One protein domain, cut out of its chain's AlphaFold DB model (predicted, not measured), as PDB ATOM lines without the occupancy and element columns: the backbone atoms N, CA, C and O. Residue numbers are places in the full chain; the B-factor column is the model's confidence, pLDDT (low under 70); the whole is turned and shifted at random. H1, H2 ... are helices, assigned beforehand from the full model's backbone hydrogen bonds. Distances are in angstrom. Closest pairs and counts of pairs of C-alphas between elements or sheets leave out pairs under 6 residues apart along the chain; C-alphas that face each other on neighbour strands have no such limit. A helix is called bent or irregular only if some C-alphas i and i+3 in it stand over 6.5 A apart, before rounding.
ATOM      1  N   THR A  33     130.495 155.947 202.577       81.38
ATOM      2  CA  THR A  33     129.616 154.884 203.066       81.38
ATOM      3  C   THR A  33     130.342 153.541 203.029       81.38
ATOM      4  O   THR A  33     131.161 153.286 202.143       81.38
ATOM      5  N   ALA A  34     129.969 152.627 203.929       79.12
ATOM      6  CA  ALA A  34     130.478 151.254 203.912       79.12
ATOM      7  C   ALA A  34     130.298 150.580 202.537       79.12
ATOM      8  O   ALA A  34     131.175 149.856 202.083       79.12
ATOM      9  N   ARG A  35     129.200 150.883 201.826       80.00
ATOM     10  CA  ARG A  35     128.946 150.382 200.469       80.00
ATOM     11  C   ARG A  35     130.041 150.786 199.480       80.00
ATOM     12  O   ARG A  35     130.480 149.943 198.704       80.00
ATOM     13  N   VAL A  36     130.455 152.054 199.497       82.75
ATOM     14  CA  VAL A  36     131.499 152.569 198.596       82.75
ATOM     15  C   VAL A  36     132.823 151.869 198.884       82.75
ATOM     16  O   VAL A  36     133.442 151.351 197.960       82.75
ATOM     17  N   LEU A  37     133.204 151.764 200.159       84.50
ATOM     18  CA  LEU A  37     134.434 151.080 200.560       84.50
ATOM     19  C   LEU A  37     134.426 149.600 200.151       84.50
ATOM     20  O   LEU A  37     135.393 149.129 199.559       84.50
ATOM     21  N   CYS A  38     133.322 148.884 200.384       81.50
ATOM     22  CA  CYS A  38     133.175 147.490 199.959       81.50
ATOM     23  C   CYS A  38     133.290 147.337 198.440       81.50
ATOM     24  O   CYS A  38     133.965 146.428 197.968       81.50
ATOM     25  N   MET A  39     132.670 148.229 197.663       83.88
ATOM     26  CA  MET A  39     132.794 148.197 196.205       83.88
ATOM     27  C   MET A  39     134.243 148.383 195.752       83.88
ATOM     28  O   MET A  39     134.693 147.615 194.911       83.88
ATOM     29  N   GLN A  40     134.976 149.345 196.319       84.94
ATOM     30  CA  GLN A  40     136.386 149.557 195.970       84.94
ATOM     31  C   GLN A  40     137.227 148.327 196.325       84.94
ATOM     32  O   GLN A  40     137.958 147.798 195.492       84.94
ATOM     33  N   LEU A  41     137.066 147.809 197.543       84.62
ATOM     34  CA  LEU A  41     137.788 146.629 198.012       84.62
ATOM     35  C   LEU A  41     137.520 145.389 197.138       84.62
ATOM     36  O   LEU A  41     138.461 144.691 196.759       84.62
ATOM     37  N   PHE A  42     136.263 145.110 196.790       82.88
ATOM     38  CA  PHE A  42     135.907 143.898 196.044       82.88
ATOM     39  C   PHE A  42     136.107 144.023 194.534       82.88
ATOM     40  O   PHE A  42     136.565 143.068 193.912       82.88
ATOM     41  N   ASN A  43     135.794 145.171 193.938       83.19
ATOM     42  CA  ASN A  43     135.861 145.324 192.485       83.19
ATOM     43  C   ASN A  43     137.262 145.727 192.020       83.19
ATOM     44  O   ASN A  43     137.762 145.161 191.049       83.19
ATOM     45  N   ASP A  44     137.906 146.660 192.727       83.62
ATOM     46  CA  ASP A  44     139.180 147.234 192.281       83.62
ATOM     47  C   ASP A  44     140.365 146.418 192.811       83.62
ATOM     48  O   ASP A  44     141.326 146.164 192.085       83.62
ATOM     49  N   PHE A  45     140.281 145.962 194.067       81.25
ATOM     50  CA  PHE A  45     141.363 145.229 194.737       81.25
ATOM     51  C   PHE A  45     141.124 143.721 194.858       81.25
ATOM     52  O   PHE A  45     142.031 143.008 195.286       81.25
ATOM     53  N   LYS A  46     139.939 143.225 194.474       80.56
ATOM     54  CA  LYS A  46     139.591 141.791 194.455       80.56
ATOM     55  C   LYS A  46     139.902 141.067 195.772       80.56
ATOM     56  O   LYS A  46     140.300 139.903 195.780       80.56
ATOM     57  N   VAL A  47     139.695 141.738 196.909       74.44
ATOM     58  CA  VAL A  47     140.037 141.197 198.246       74.44
ATOM     59  C   VAL A  47     139.194 139.982 198.656       74.44
ATOM     60  O   VAL A  47     139.443 139.372 199.693       74.44
ATOM     61  N   ASN A  48     138.179 139.638 197.862       69.44
ATOM     62  CA  ASN A  48     137.355 138.439 197.994       69.44
ATOM     63  C   ASN A  48     138.002 137.180 197.388       69.44
ATOM     64  O   ASN A  48     137.418 136.108 197.499       69.44
ATOM     65  N   GLN A  49     139.184 137.271 196.771       68.12
ATOM     66  CA  GLN A  49     139.951 136.109 196.291       68.12
ATOM     67  C   GLN A  49     140.688 135.370 197.425       68.12
ATOM     68  O   GLN A  49     141.784 134.843 197.235       68.12
ATOM     69  N   TYR A  50     140.103 135.358 198.623       63.97
ATOM     70  CA  TYR A  50     140.668 134.743 199.815       63.97
ATOM     71  C   TYR A  50     139.721 133.658 200.314       63.97
ATOM     72  O   TYR A  50     138.566 133.955 200.611       63.97
ATOM     73  N   ASP A  51     140.204 132.420 200.393       57.25
ATOM     74  CA  ASP A  51     139.426 131.315 200.945       57.25
ATOM     75  C   ASP A  51     139.860 131.078 202.395       57.25
ATOM     76  O   ASP A  51     141.028 130.789 202.669       57.25
ATOM     77  N   PHE A  52     138.928 131.271 203.326       58.28
ATOM     78  CA  PHE A  52     139.125 130.901 204.722       58.28
ATOM     79  C   PHE A  52     138.700 129.448 204.846       58.28
ATOM     80  O   PHE A  52     137.529 129.134 204.659       58.28
ATOM     81  N   ASP A  53     139.618 128.555 205.178       55.88
ATOM     82  CA  ASP A  53     139.198 127.193 205.493       55.88
ATOM     83  C   ASP A  53     138.498 127.095 206.854       55.88
ATOM     84  O   ASP A  53     138.473 128.038 207.651       55.88
ATOM     85  N   ASP A  54     137.973 125.900 207.137       55.12
ATOM     86  CA  ASP A  54     137.227 125.559 208.352       55.12
ATOM     87  C   ASP A  54     138.000 125.806 209.662       55.12
ATOM     88  O   ASP A  54     137.421 125.771 210.750       55.12
ATOM     89  N   GLN A  55     139.310 126.065 209.585       52.69
ATOM     90  CA  GLN A  55     140.143 126.424 210.731       52.69
ATOM     91  C   GLN A  55     140.342 127.943 210.880       52.69
ATOM     92  O   GLN A  55     141.089 128.379 211.758       52.69
ATOM     93  N   GLY A  56     139.676 128.768 210.063       51.50
ATOM     94  CA  GLY A  56     139.797 130.229 210.086       51.50
ATOM     95  C   GLY A  56     141.186 130.726 209.674       51.50
ATOM     96  O   GLY A  56     141.590 131.839 210.044       51.50
ATOM     97  N   ARG A  57     141.938 129.887 208.949       59.62
ATOM     98  CA  ARG A  57     143.304 130.167 208.499       59.62
ATOM     99  C   ARG A  57     143.265 131.366 207.535       59.62
ATOM    100  O   ARG A  57     142.395 131.470 206.676       59.62
ATOM    101  N   GLY A  58     144.151 132.338 207.768       58.66
ATOM    102  CA  GLY A  58     144.369 133.477 206.878       58.66
ATOM    103  C   GLY A  58     143.690 134.803 207.252       58.66
ATOM    104  O   GLY A  58     143.939 135.836 206.626       58.66
ATOM    105  N   CYS A  59     142.931 134.824 208.352       70.06
ATOM    106  CA  CYS A  59     142.305 136.035 208.900       70.06
ATOM    107  C   CYS A  59     143.285 137.190 209.157       70.06
ATOM    108  O   CYS A  59     142.951 138.338 208.878       70.06
ATOM    109  N   ARG A  60     144.511 136.920 209.626       74.19
ATOM    110  CA  ARG A  60     145.510 137.979 209.850       74.19
ATOM    111  C   ARG A  60     145.989 138.602 208.555       74.19
ATOM    112  O   ARG A  60     146.038 139.823 208.468       74.19
ATOM    113  N   HIS A  61     146.379 137.774 207.588       74.12
ATOM    114  CA  HIS A  61     146.907 138.297 206.336       74.12
ATOM    115  C   HIS A  61     145.819 139.091 205.621       74.12
ATOM    116  O   HIS A  61     146.068 140.223 205.228       74.12
ATOM    117  N   TRP A  62     144.600 138.551 205.555       78.19
ATOM    118  CA  TRP A  62     143.470 139.266 204.982       78.19
ATOM    119  C   TRP A  62     143.229 140.613 205.681       78.19
ATOM    120  O   TRP A  62     143.217 141.644 205.013       78.19
ATOM    121  N   CYS A  63     143.145 140.648 207.018       82.12
ATOM    122  CA  CYS A  63     142.991 141.904 207.760       82.12
ATOM    123  C   CYS A  63     144.133 142.896 207.482       82.12
ATOM    124  O   CYS A  63     143.870 144.070 207.227       82.12
ATOM    125  N   ALA A  64     145.388 142.438 207.477       83.06
ATOM    126  CA  ALA A  64     146.543 143.282 207.176       83.06
ATOM    127  C   ALA A  64     146.491 143.845 205.744       83.06
ATOM    128  O   ALA A  64     146.748 145.032 205.541       83.06
ATOM    129  N   SER A  65     146.099 143.032 204.757       84.56
ATOM    130  CA  SER A  65     145.899 143.482 203.375       84.56
ATOM    131  C   SER A  65     144.798 144.533 203.275       84.56
ATOM    132  O   SER A  65     144.995 145.551 202.613       84.56
ATOM    133  N   ILE A  66     143.669 144.331 203.961       87.69
ATOM    134  CA  ILE A  66     142.579 145.312 204.007       87.69
ATOM    135  C   ILE A  66     143.066 146.630 204.613       87.69
ATOM    136  O   ILE A  66     142.859 147.674 203.999       87.69
ATOM    137  N   PHE A  67     143.754 146.608 205.760       88.94
ATOM    138  CA  PHE A  67     144.277 147.835 206.375       88.94
ATOM    139  C   PHE A  67     145.279 148.556 205.476       88.94
ATOM    140  O   PHE A  67     145.200 149.774 205.336       88.94
ATOM    141  N   ASN A  68     146.162 147.820 204.800       88.56
ATOM    142  CA  ASN A  68     147.098 148.409 203.848       88.56
ATOM    143  C   ASN A  68     146.369 149.092 202.678       88.56
ATOM    144  O   ASN A  68     146.685 150.229 202.326       88.56
ATOM    145  N   ILE A  69     145.361 148.433 202.095       89.81
ATOM    146  CA  ILE A  69     144.570 149.003 200.994       89.81
ATOM    147  C   ILE A  69     143.802 150.242 201.465       89.81
ATOM    148  O   ILE A  69     143.828 151.270 200.789       89.81
ATOM    149  N   LEU A  70     143.160 150.182 202.634       90.31
ATOM    150  CA  LEU A  70     142.427 151.316 203.202       90.31
ATOM    151  C   LEU A  70     143.348 152.510 203.490       90.31
ATOM    152  O   LEU A  70     142.978 153.642 203.170       90.31
ATOM    153  N   ALA A  71     144.560 152.268 203.996       90.69
ATOM    154  CA  ALA A  71     145.565 153.309 204.187       90.69
ATOM    155  C   ALA A  71     146.004 153.932 202.851       90.69
ATOM    156  O   ALA A  71     146.025 155.154 202.702       90.69
ATOM    157  N   ARG A  72     146.260 153.107 201.826       90.62
ATOM    158  CA  ARG A  72     146.613 153.574 200.468       90.62
ATOM    159  C   ARG A  72     145.505 154.387 199.801       90.62
ATOM    160  O   ARG A  72     145.798 155.287 199.020       90.62
ATOM    161  N   LEU A  73     144.245 154.081 200.101       88.94
ATOM    162  CA  LEU A  73     143.079 154.841 199.643       88.94
ATOM    163  C   LEU A  73     142.821 156.112 200.476       88.94
ATOM    164  O   LEU A  73     141.843 156.819 200.217       88.94
ATOM    165  N   GLY A  74     143.649 156.393 201.489       89.50
ATOM    166  CA  GLY A  74     143.472 157.514 202.414       89.50
ATOM    167  C   GLY A  74     142.227 157.390 203.293       89.50
ATOM    168  O   GLY A  74     141.726 158.392 203.798       89.50
ATOM    169  N   VAL A  75     141.673 156.182 203.432       88.75
ATOM    170  CA  VAL A  75     140.494 155.909 204.271       88.75
ATOM    171  C   VAL A  75     140.891 155.856 205.742       88.75
ATOM    172  O   VAL A  75     140.111 156.273 206.595       88.75
ATOM    173  N   THR A  76     142.100 155.384 206.035       90.31
ATOM    174  CA  THR A  76     142.693 155.323 207.376       90.31
ATOM    175  C   THR A  76     144.150 155.784 207.311       90.31
ATOM    176  O   THR A  76     144.711 155.924 206.226       90.31
ATOM    177  N   GLU A  77     144.777 156.001 208.462       90.75
ATOM    178  CA  GLU A  77     146.241 156.073 208.544       90.75
ATOM    179  C   GLU A  77     146.849 154.665 208.386       90.75
ATOM    180  O   GLU A  77     146.119 153.665 208.340       90.75
ATOM    181  N   ASP A  78     148.177 154.576 208.288       90.75
ATOM    182  CA  ASP A  78     148.870 153.290 208.382       90.75
ATOM    183  C   ASP A  78     148.810 152.779 209.827       90.75
ATOM    184  O   ASP A  78     149.425 153.343 210.729       90.75
ATOM    185  N   VAL A  79     148.051 151.703 210.031       89.12
ATOM    186  CA  VAL A  79     147.805 151.083 211.342       89.12
ATOM    187  C   VAL A  79     148.520 149.743 211.510       89.12
ATOM    188  O   VAL A  79     148.180 148.974 212.407       89.12
ATOM    189  N   SER A  80     149.495 149.431 210.652       86.44
ATOM    190  CA  SER A  80     150.141 148.109 210.625       86.44
ATOM    191  C   SER A  80     150.758 147.732 211.979       86.44
ATOM    192  O   SER A  80     150.540 146.626 212.474       86.44
ATOM    193  N   LEU A  81     151.462 148.676 212.617       87.38
ATOM    194  CA  LEU A  81     152.092 148.469 213.925       87.38
ATOM    195  C   LEU A  81     151.060 148.334 215.058       87.38
ATOM    196  O   LEU A  81     151.203 147.488 215.941       87.38
ATOM    197  N   ASP A  82     150.004 149.147 215.033       89.56
ATOM    198  CA  ASP A  82     148.935 149.089 216.034       89.56
ATOM    199  C   ASP A  82     148.161 147.775 215.956       89.56
ATOM    200  O   ASP A  82     147.820 147.190 216.988       89.56
ATOM    201  N   PHE A  83     147.927 147.289 214.736       88.12
ATOM    202  CA  PHE A  83     147.287 146.005 214.495       88.12
ATOM    203  C   PHE A  83     148.136 144.854 215.042       88.12
ATOM    204  O   PHE A  83     147.621 144.028 215.796       88.12
ATOM    205  N   GLU A  84     149.442 144.839 214.762       86.38
ATOM    206  CA  GLU A  84     150.362 143.828 215.297       86.38
ATOM    207  C   GLU A  84     150.418 143.845 216.834       86.38
ATOM    208  O   GLU A  84     150.338 142.801 217.490       86.38
ATOM    209  N   ASN A  85     150.477 145.034 217.435       88.38
ATOM    210  CA  ASN A  85     150.444 145.190 218.889       88.38
ATOM    211  C   ASN A  85     149.129 144.690 219.500       88.38
ATOM    212  O   ASN A  85     149.132 144.081 220.575       88.38
ATOM    213  N   TRP A  86     147.999 144.949 218.842       88.06
ATOM    214  CA  TRP A  86     146.704 144.437 219.275       88.06
ATOM    215  C   TRP A  86     146.649 142.908 219.175       88.06
ATOM    216  O   TRP A  86     146.230 142.272 220.141       88.06
ATOM    217  N   GLU A  87     147.141 142.309 218.089       84.81
ATOM    218  CA  GLU A  87     147.189 140.847 217.934       84.81
ATOM    219  C   GLU A  87     148.007 140.181 219.043       84.81
ATOM    220  O   GLU A  87     147.548 139.214 219.653       84.81
ATOM    221  N   ASN A  88     149.179 140.733 219.361       86.06
ATOM    222  CA  ASN A  88     150.018 140.237 220.451       86.06
ATOM    223  C   ASN A  88     149.292 140.305 221.805       86.06
ATOM    224  O   ASN A  88     149.360 139.363 222.594       86.06
ATOM    225  N   LYS A  89     148.542 141.384 222.064       86.62
ATOM    226  CA  LYS A  89     147.721 141.508 223.281       86.62
ATOM    227  C   LYS A  89     146.582 140.489 223.316       86.62
ATOM    228  O   LYS A  89     146.304 139.942 224.380       86.62
ATOM    229  N   GLN A  90     145.922 140.222 222.189       83.19
ATOM    230  CA  GLN A  90     144.872 139.200 222.134       83.19
ATOM    231  C   GLN A  90     145.452 137.799 222.358       83.19
ATOM    232  O   GLN A  90     144.888 137.035 223.137       83.19
ATOM    233  N   TYR A  91     146.613 137.486 221.776       83.19
ATOM    234  CA  TYR A  91     147.305 136.222 222.038       83.19
ATOM    235  C   TYR A  91     147.669 136.060 223.517       83.19
ATOM    236  O   TYR A  91     147.400 135.018 224.103       83.19
ATOM    237  N   GLN A  92     148.184 137.107 224.167       84.62
ATOM    238  CA  GLN A  92     148.460 137.068 225.608       84.62
ATOM    239  C   GLN A  92     147.208 136.803 226.456       84.62
ATOM    240  O   GLN A  92     147.303 136.167 227.502       84.62
ATOM    241  N   LYS A  93     146.036 137.285 226.024       82.44
ATOM    242  CA  LYS A  93     144.766 137.102 226.745       82.44
ATOM    243  C   LYS A  93     144.135 135.731 226.517       82.44
ATOM    244  O   LYS A  93     143.565 135.164 227.443       82.44
ATOM    245  N   PHE A  94     144.193 135.231 225.287       78.44
ATOM    246  CA  PHE A  94     143.401 134.079 224.850       78.44
ATOM    247  C   PHE A  94     144.237 132.836 224.515       78.44
ATOM    248  O   PHE A  94     143.667 131.757 224.342       78.44
ATOM    249  N   GLY A  95     145.566 132.962 224.456       77.31
ATOM    250  CA  GLY A  95     146.507 131.869 224.221       77.31
ATOM    251  C   GLY A  95     146.159 131.072 222.967       77.31
ATOM    252  O   GLY A  95     145.978 131.630 221.886       77.31
ATOM    253  N   ASP A  96     145.998 129.763 223.131       73.25
ATOM    254  CA  ASP A  96     145.729 128.817 222.043       73.25
ATOM    255  C   ASP A  96     144.386 129.047 221.328       73.25
ATOM    256  O   ASP A  96     144.193 128.569 220.211       73.25
ATOM    257  N   MET A  97     143.460 129.812 221.922       68.44
ATOM    258  CA  MET A  97     142.227 130.231 221.240       68.44
ATOM    259  C   MET A  97     142.463 131.361 220.223       68.44
ATOM    260  O   MET A  97     141.602 131.613 219.381       68.44
ATOM    261  N   PHE A  98     143.615 132.035 220.290       68.94
ATOM    262  CA  PHE A  98     144.048 133.078 219.358       68.94
ATOM    263  C   PHE A  98     145.468 132.762 218.844       68.94
ATOM    264  O   PHE A  98     146.413 133.480 219.152       68.94
ATOM    265  N   PRO A  99     145.663 131.665 218.093       66.00
ATOM    266  CA  PRO A  99     146.996 131.136 217.797       66.00
ATOM    267  C   PRO A  99     147.849 132.120 216.985       66.00
ATOM    268  O   PRO A  99     147.374 132.694 216.013       66.00
ATOM    269  N   MET A 100     149.129 132.278 217.330       68.94
ATOM    270  CA  MET A 100     150.110 133.072 216.574       68.94
ATOM    271  C   MET A 100     151.261 132.165 216.091       68.94
ATOM    272  O   MET A 100     151.751 131.370 216.891       68.94
ATOM    273  N   PRO A 101     151.728 132.266 214.827       63.78
ATOM    274  CA  PRO A 101     151.292 133.201 213.792       63.78
ATOM    275  C   PRO A 101     149.983 132.768 213.106       63.78
ATOM    276  O   PRO A 101     149.851 131.639 212.645       63.78
ATOM    277  N   ARG A 102     149.053 133.710 212.901       63.34
ATOM    278  CA  ARG A 102     147.822 133.502 212.102       63.34
ATOM    279  C   ARG A 102     148.062 133.493 210.576       63.34
ATOM    280  O   ARG A 102     147.131 133.705 209.801       63.34
ATOM    281  N   ILE A 103     149.311 133.295 210.135       53.69
ATOM    282  CA  ILE A 103     149.766 133.370 208.727       53.69
ATOM    283  C   ILE A 103     149.710 131.987 208.053       53.69
ATOM    284  O   ILE A 103     150.585 131.620 207.278       53.69
ATOM    285  N   CYS A 104     148.706 131.178 208.358       50.78
ATOM    286  CA  CYS A 104     148.470 129.958 207.592       50.78
ATOM    287  C   CYS A 104     147.351 130.286 206.606       50.78
ATOM    288  O   CYS A 104     146.298 130.708 207.055       50.78
ATOM    289  N   GLY A 105     147.584 130.193 205.298       49.22
ATOM    290  CA  GLY A 105     146.598 130.487 204.248       49.22
ATOM    291  C   GLY A 105     147.283 130.645 202.888       49.22
ATOM    292  O   GLY A 105     148.424 131.104 202.831       49.22
ATOM    293  N   THR A 106     146.612 130.258 201.803       46.34
ATOM    294  CA  THR A 106     147.181 130.264 200.444       46.34
ATOM    295  C   THR A 106     146.484 131.322 199.593       46.34
ATOM    296  O   THR A 106     145.261 131.322 199.487       46.34
ATOM    297  N   PHE A 107     147.252 132.219 198.975       47.25
ATOM    298  CA  PHE A 107     146.742 133.147 197.963       47.25
ATOM    299  C   PHE A 107     146.617 132.430 196.622       47.25
ATOM    300  O   PHE A 107     147.602 131.868 196.144       47.25
ATOM    301  N   TYR A 108     145.449 132.499 195.988       44.34
ATOM    302  CA  TYR A 108     145.344 132.183 194.568       44.34
ATOM    303  C   TYR A 108     145.692 133.439 193.776       44.34
ATOM    304  O   TYR A 108     144.950 134.418 193.778       44.34
ATOM    305  N   THR A 109     146.845 133.430 193.115       38.22
ATOM    306  CA  THR A 109     147.114 134.380 192.035       38.22
ATOM    307  C   THR A 109     146.276 133.955 190.836       38.22
ATOM    308  O   THR A 109     146.464 132.845 190.332       38.22
ATOM    309  N   ALA A 110     145.333 134.801 190.421       41.28
ATOM    310  CA  ALA A 110     144.742 134.701 189.088       41.28
ATOM    311  C   ALA A 110     145.801 134.959 188.008       41.28
ATOM    312  O   ALA A 110     146.696 135.801 188.262       41.28
TER     313      ALA A 110
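Overview. This is residues 33 to 110 of the 110 residues of an uncharacterized protein of Lentinula edodes (UniProt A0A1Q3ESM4). H2 and H3 form an open helical hairpin that meets over a few residues, with H1 set crosswise near the last turn of H2. Residues 92 to 97 of H3 stick out. The printed part has 78 residues, with three named helices in the order H1, H2, H3 and no named strand. It is all helix and only just compact, close to loose, with a radius of gyration of the C-alphas of 13.7 A and spans of 36 by 28 by 19 A.

Along the chain. H1, residues 34 to 44, begins at C-alpha 34 (130.478, 151.254, 203.912). H2, residues 59 to 72, is 19.9 A long. H3, residues 80 to 97, is 22.2 A long and ends at C-alpha 97 (142.227, 130.231, 221.240). H3 is irregular, with C-alphas 93 and 96 9.6 A apart, and has a kink of 64 degrees near residue 91.

Arrangement. H1 and H2 are close but not clearly touching, about perpendicular at 83 degrees; their closest C-alphas, Leu 41 and Ile 69, are 7.8 A apart. H2, with residues 64 to 68 alone, touches residues 80 to 83 of H3; the closest C-alphas, Ala 64 and Ser 80, are 6.9 A apart. This hairpin has a shallow tilt of 17 degrees, opposite ways. H1 and H3 are apart. Every O i to N i+4 pair is within hydrogen-bond range in H1 and H2, and 12 of 14 in H3.

Size, cuts and confidence. The C-alphas farthest apart, Lys 93 and Ala 110, are 37.7 A apart. The printed part has no cut. The link from H1 to H2 is long. Residues 48 to 58 and 97 to 110 have pLDDT under 70.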